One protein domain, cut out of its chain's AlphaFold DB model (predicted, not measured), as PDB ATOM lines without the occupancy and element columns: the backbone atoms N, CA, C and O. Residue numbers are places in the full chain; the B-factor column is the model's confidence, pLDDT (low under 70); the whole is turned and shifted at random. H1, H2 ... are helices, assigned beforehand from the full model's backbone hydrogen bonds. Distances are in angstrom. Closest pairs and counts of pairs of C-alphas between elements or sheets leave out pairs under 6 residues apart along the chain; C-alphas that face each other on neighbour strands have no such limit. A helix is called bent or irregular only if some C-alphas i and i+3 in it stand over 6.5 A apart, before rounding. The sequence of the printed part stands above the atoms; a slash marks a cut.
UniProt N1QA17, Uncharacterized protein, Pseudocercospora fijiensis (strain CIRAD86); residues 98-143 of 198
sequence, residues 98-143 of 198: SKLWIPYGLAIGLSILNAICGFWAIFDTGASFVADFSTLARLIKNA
ATOM      1  N   SER A  98     317.098 318.565 308.375       78.38
ATOM      2  CA  SER A  98     317.208 319.973 308.789       78.38
ATOM      3  C   SER A  98     318.328 320.207 309.808       78.38
ATOM      4  O   SER A  98     319.021 321.222 309.745       78.38
ATOM      5  N   LYS A  99     318.562 319.249 310.713       83.12
ATOM      6  CA  LYS A  99     319.568 319.361 311.780       83.12
ATOM      7  C   LYS A  99     321.001 319.272 311.267       83.12
ATOM      8  O   LYS A  99     321.908 319.728 311.955       83.12
ATOM      9  N   LEU A 100     321.217 318.745 310.060       82.75
ATOM     10  CA  LEU A 100     322.543 318.725 309.435       82.75
ATOM     11  C   LEU A 100     322.835 320.023 308.687       82.75
ATOM     12  O   LEU A 100     323.967 320.486 308.677       82.75
ATOM     13  N   TRP A 101     321.834 320.696 308.134       89.19
ATOM     14  CA  TRP A 101     322.085 321.957 307.432       89.19
ATOM     15  C   TRP A 101     322.734 323.032 308.312       89.19
ATOM     16  O   TRP A 101     323.525 323.822 307.808       89.19
ATOM     17  N   ILE A 102     322.477 323.019 309.622       89.88
ATOM     18  CA  ILE A 102     323.052 323.979 310.572       89.88
ATOM     19  C   ILE A 102     324.588 323.850 310.666       89.88
ATOM     20  O   ILE A 102     325.270 324.821 310.334       89.88
ATOM     21  N   PRO A 103     325.178 322.704 311.071       93.19
ATOM     22  CA  PRO A 103     326.631 322.580 311.187       93.19
ATOM     23  C   PRO A 103     327.340 322.659 309.833       93.19
ATOM     24  O   PRO A 103     328.374 323.316 309.730       93.19
ATOM     25  N   TYR A 104     326.788 322.033 308.788       92.00
ATOM     26  CA  TYR A 104     327.409 322.050 307.462       92.00
ATOM     27  C   TYR A 104     327.337 323.443 306.829       92.00
ATOM     28  O   TYR A 104     328.339 323.931 306.310       92.00
ATOM     29  N   GLY A 105     326.193 324.123 306.928       92.00
ATOM     30  CA  GLY A 105     326.033 325.496 306.450       92.00
ATOM     31  C   GLY A 105     326.938 326.476 307.193       92.00
ATOM     32  O   GLY A 105     327.585 327.307 306.558       92.00
ATOM     33  N   LEU A 106     327.059 326.336 308.517       94.94
ATOM     34  CA  LEU A 106     327.961 327.160 309.322       94.94
ATOM     35  C   LEU A 106     329.432 326.930 308.950       94.94
ATOM     36  O   LEU A 106     330.172 327.895 308.773       94.94
ATOM     37  N   ALA A 107     329.850 325.670 308.788       95.38
ATOM     38  CA  ALA A 107     331.217 325.335 308.398       95.38
ATOM     39  C   ALA A 107     331.565 325.886 307.006       95.38
ATOM     40  O   ALA A 107     332.623 326.496 306.828       95.38
ATOM     41  N   ILE A 108     330.660 325.727 306.036       96.12
ATOM     42  CA  ILE A 108     330.829 326.260 304.677       96.12
ATOM     43  C   ILE A 108     330.873 327.794 304.714       96.12
ATOM     44  O   ILE A 108     331.769 328.392 304.120       96.12
ATOM     45  N   GLY A 109     329.965 328.432 305.455       96.56
ATOM     46  CA  GLY A 109     329.902 329.888 305.582       96.56
ATOM     47  C   GLY A 109     331.172 330.488 306.187       96.56
ATOM     48  O   GLY A 109     331.746 331.413 305.613       96.56
ATOM     49  N   LEU A 110     331.662 329.926 307.296       96.31
ATOM     50  CA  LEU A 110     332.919 330.354 307.922       96.31
ATOM     51  C   LEU A 110     334.127 330.139 307.003       96.31
ATOM     52  O   LEU A 110     334.994 331.008 306.920       96.31
ATOM     53  N   SER A 111     334.170 329.018 306.279       96.69
ATOM     54  CA  SER A 111     335.255 328.737 305.331       96.69
ATOM     55  C   SER A 111     335.286 329.757 304.191       96.69
ATOM     56  O   SER A 111     336.354 330.265 303.850       96.69
ATOM     57  N   ILE A 112     334.119 330.101 303.634       97.38
ATOM     58  CA  ILE A 112     333.999 331.111 302.576       97.38
ATOM     59  C   ILE A 112     334.393 332.492 303.101       97.38
ATOM     60  O   ILE A 112     335.144 333.196 302.434       97.38
ATOM     61  N   LEU A 113     333.940 332.875 304.299       96.50
ATOM     62  CA  LEU A 113     334.282 334.166 304.898       96.50
ATOM     63  C   LEU A 113     335.799 334.293 305.091       96.50
ATOM     64  O   LEU A 113     336.387 335.301 304.703       96.50
ATOM     65  N   ASN A 114     336.447 333.244 305.604       95.12
ATOM     66  CA  ASN A 114     337.900 333.219 305.757       95.12
ATOM     67  C   ASN A 114     338.626 333.302 304.405       95.12
ATOM     68  O   ASN A 114     339.572 334.071 304.261       95.12
ATOM     69  N   ALA A 115     338.157 332.563 303.394       95.31
ATOM     70  CA  ALA A 115     338.716 332.640 302.049       95.31
ATOM     71  C   ALA A 115     338.579 334.053 301.468       95.31
ATOM     72  O   ALA A 115     339.559 334.589 300.965       95.31
ATOM     73  N   ILE A 116     337.405 334.684 301.584       95.62
ATOM     74  CA  ILE A 116     337.180 336.063 301.130       95.62
ATOM     75  C   ILE A 116     338.119 337.016 301.859       95.62
ATOM     76  O   ILE A 116     338.783 337.799 301.197       95.62
ATOM     77  N   CYS A 117     338.224 336.927 303.187       93.38
ATOM     78  CA  CYS A 117     339.136 337.757 303.975       93.38
ATOM     79  C   CYS A 117     340.593 337.590 303.511       93.38
ATOM     80  O   CYS A 117     341.279 338.577 303.251       93.38
ATOM     81  N   GLY A 118     341.038 336.345 303.315       88.25
ATOM     82  CA  GLY A 118     342.370 336.034 302.800       88.25
ATOM     83  C   GLY A 118     342.598 336.572 301.386       88.25
ATOM     84  O   GLY A 118     343.614 337.214 301.132       88.25
ATOM     85  N   PHE A 119     341.642 336.384 300.474       89.38
ATOM     86  CA  PHE A 119     341.711 336.947 299.125       89.38
ATOM     87  C   PHE A 119     341.741 338.472 299.160       89.38
ATOM     88  O   PHE A 119     342.540 339.070 298.447       89.38
ATOM     89  N   TRP A 120     340.923 339.106 299.996       88.19
ATOM     90  CA  TRP A 120     340.856 340.561 300.106       88.19
ATOM     91  C   TRP A 120     342.164 341.142 300.645       88.19
ATOM     92  O   TRP A 120     342.676 342.103 300.077       88.19
ATOM     93  N   ALA A 121     342.770 340.492 301.641       82.31
ATOM     94  CA  ALA A 121     344.100 340.840 302.133       82.31
ATOM     95  C   ALA A 121     345.182 340.698 301.046       82.31
ATOM     96  O   ALA A 121     346.059 341.556 300.930       82.31
ATOM     97  N   ILE A 122     345.112 339.650 300.217       82.31
ATOM     98  CA  ILE A 122     346.032 339.455 299.083       82.31
ATOM     99  C   ILE A 122     345.828 340.541 298.014       82.31
ATOM    100  O   ILE A 122     346.811 341.070 297.493       82.31
ATOM    101  N   PHE A 123     344.577 340.895 297.704       79.00
ATOM    102  CA  PHE A 123     344.250 341.943 296.731       79.00
ATOM    103  C   PHE A 123     344.717 343.329 297.185       79.00
ATOM    104  O   PHE A 123     345.272 344.058 296.367       79.00
ATOM    105  N   ASP A 124     344.536 343.674 298.462       74.12
ATOM    106  CA  ASP A 124     344.970 344.963 299.017       74.12
ATOM    107  C   ASP A 124     346.502 345.057 299.121       74.12
ATOM    108  O   ASP A 124     347.110 346.081 298.811       74.12
ATOM    109  N   THR A 125     347.159 343.946 299.468       70.81
ATOM    110  CA  THR A 125     348.624 343.904 299.589       70.81
ATOM    111  C   THR A 125     349.316 343.921 298.219       70.81
ATOM    112  O   THR A 125     350.440 344.415 298.113       70.81
ATOM    113  N   GLY A 126     348.679 343.400 297.158       57.12
ATOM    114  CA  GLY A 126     349.162 343.476 295.767       57.12
ATOM    115  C   GLY A 126     350.556 342.873 295.513       57.12
ATOM    116  O   GLY A 126     351.117 343.035 294.430       57.12
ATOM    117  N   ALA A 127     351.130 342.190 296.502       48.38
ATOM    118  CA  ALA A 127     352.475 341.647 296.501       48.38
ATOM    119  C   ALA A 127     352.462 340.301 297.229       48.38
ATOM    120  O   ALA A 127     352.036 340.196 298.379       48.38
ATOM    121  N   SER A 128     352.934 339.254 296.551       46.47
ATOM    122  CA  SER A 128     353.169 337.952 297.167       46.47
ATOM    123  C   SER A 128     354.411 338.061 298.049       46.47
ATOM    124  O   SER A 128     355.537 337.908 297.581       46.47
ATOM    125  N   PHE A 129     354.220 338.359 299.333       51.44
ATOM    126  CA  PHE A 129     355.252 338.069 300.316       51.44
ATOM    127  C   PHE A 129     355.268 336.556 300.503       51.44
ATOM    128  O   PHE A 129     354.421 335.992 301.196       51.44
ATOM    129  N   VAL A 130     356.235 335.888 299.874       48.81
ATOM    130  CA  VAL A 130     356.693 334.585 300.352       48.81
ATOM    131  C   VAL A 130     357.179 334.842 301.774       48.81
ATOM    132  O   VAL A 130     358.251 335.408 301.995       48.81
ATOM    133  N   ALA A 131     356.315 334.544 302.740       53.19
ATOM    134  CA  ALA A 131     356.590 334.670 304.159       53.19
ATOM    135  C   ALA A 131     357.550 333.553 304.578       53.19
ATOM    136  O   ALA A 131     357.215 332.685 305.383       53.19
ATOM    137  N   ASP A 132     358.756 333.562 304.012       54.41
ATOM    138  CA  ASP A 132     359.857 332.813 304.576       54.41
ATOM    139  C   ASP A 132     360.070 333.345 305.991       54.41
ATOM    140  O   ASP A 132     360.211 334.549 306.225       54.41
ATOM    141  N   PHE A 133     360.068 332.432 306.958       56.69
ATOM    142  CA  PHE A 133     360.233 332.740 308.377       56.69
ATOM    143  C   PHE A 133     361.504 333.569 308.639       56.69
ATOM    144  O   PHE A 133     361.553 334.366 309.570       56.69
ATOM    145  N   SER A 134     362.512 333.444 307.771       54.84
ATOM    146  CA  SER A 134     363.730 334.256 307.778       54.84
ATOM    147  C   SER A 134     363.473 335.734 307.457       54.84
ATOM    148  O   SER A 134     364.099 336.597 308.073       54.84
ATOM    149  N   THR A 135     362.538 336.048 306.561       58.94
ATOM    150  CA  THR A 135     362.134 337.418 306.208       58.94
ATOM    151  C   THR A 135     361.333 338.053 307.335       58.94
ATOM    152  O   THR A 135     361.615 339.190 307.703       58.94
ATOM    153  N   LEU A 136     360.405 337.314 307.952       63.22
ATOM    154  CA  LEU A 136     359.642 337.813 309.100       63.22
ATOM    155  C   LEU A 136     360.532 337.983 310.342       63.22
ATOM    156  O   LEU A 136     360.471 339.016 311.002       63.22
ATOM    157  N   ALA A 137     361.423 337.026 310.621       63.12
ATOM    158  CA  ALA A 137     362.390 337.139 311.714       63.12
ATOM    159  C   ALA A 137     363.367 338.307 311.497       63.12
ATOM    160  O   ALA A 137     363.728 339.001 312.448       63.12
ATOM    161  N   ARG A 138     363.773 338.565 310.246       60.50
ATOM    162  CA  ARG A 138     364.599 339.727 309.903       60.50
ATOM    163  C   ARG A 138     363.805 341.028 309.997       60.50
ATOM    164  O   ARG A 138     364.373 341.998 310.471       60.50
ATOM    165  N   LEU A 139     362.525 341.044 309.623       64.81
ATOM    166  CA  LEU A 139     361.643 342.206 309.755       64.81
ATOM    167  C   LEU A 139     361.424 342.579 311.222       64.81
ATOM    168  O   LEU A 139     361.598 343.737 311.570       64.81
ATOM    169  N   ILE A 140     361.132 341.605 312.088       69.38
ATOM    170  CA  ILE A 140     360.942 341.836 313.528       69.38
ATOM    171  C   ILE A 140     362.244 342.339 314.159       69.38
ATOM    172  O   ILE A 140     362.248 343.354 314.849       69.38
ATOM    173  N   LYS A 141     363.373 341.685 313.857       63.31
ATOM    174  CA  LYS A 141     364.683 342.092 314.380       63.31
ATOM    175  C   LYS A 141     365.128 343.465 313.864       63.31
ATOM    176  O   LYS A 141     365.812 344.184 314.581       63.31
ATOM    177  N   ASN A 142     364.799 343.816 312.620       58.03
ATOM    178  CA  ASN A 142     365.157 345.117 312.058       58.03
ATOM    179  C   ASN A 142     364.203 346.218 312.547       58.03
ATOM    180  O   ASN A 142     364.668 347.313 312.811       58.03
ATOM    181  N   ALA A 143     362.916 345.924 312.757       55.00
ATOM    182  CA  ALA A 143     361.934 346.865 313.306       55.00
ATOM    183  C   ALA A 143     362.226 347.251 314.768       55.00
ATOM    184  O   ALA A 143     362.012 348.397 315.153       55.00
TER     185      ALA A 143
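AT A GLANCE: This is residues 98 to 143 of the 198 residues of an uncharacterized protein of Pseudocercospora fijiensis (strain CIRAD86) (UniProt N1QA17). One long, straight helix, H1, makes most of the length, and a short link at its far end leads to a much shorter helix, H2, which is set off from it and does not fold back on it. There is no packed core. The printed part has 46 residues with two named helices, H1 then H2 along the chain, and no named strand; the class is all helix. The whole is extended, with a radius of gyration of the C-alphas of 17.1 A, and the C-alphas span 54 by 20 by 15 A along their three main axes, a rod in outline.

HOW THE PARTS SIT: H1, residues 98 to 125, comes first. A short link of 7 residues, 126 to 132, joins it to H2, residues 133 to 143. H1 and H2 are apart, with no C-alpha of the one within 8 A of the other. Residues 98 to 143, of which 98 to 125 belong to H1 and 133 to 143 to H2, stand free: each has within 10 A of its C-alpha no C-alpha from 8 or more residues away along the chain. In H2 every O i to N i+4 pair is within hydrogen-bond range; in H1 22 of 24 are.

IN THESE COORDINATES: H1 has 28 residues and begins at C-alpha 98, at (317.208, 319.973, 308.789). It ends at C-alpha 125, at (348.624, 343.904, 299.589), 40.5 A from its first C-alpha. H2 has 11 residues and measures 15.1 A from C-alpha 133 to C-alpha 143, the latter at (361.934, 346.865, 313.306). Neither helix is bent or irregular.

THE WHOLE: The two C-alphas farthest apart are those of Ser 98 and Asn 142, at 54.2 A. The printed part has no cut and no long link. Its mean pLDDT is 76.8; H1 has a mean of 89 and H2 of 61. Residues 126 to 143, which take in the link and H2, are under 70, where the model's confidence is low.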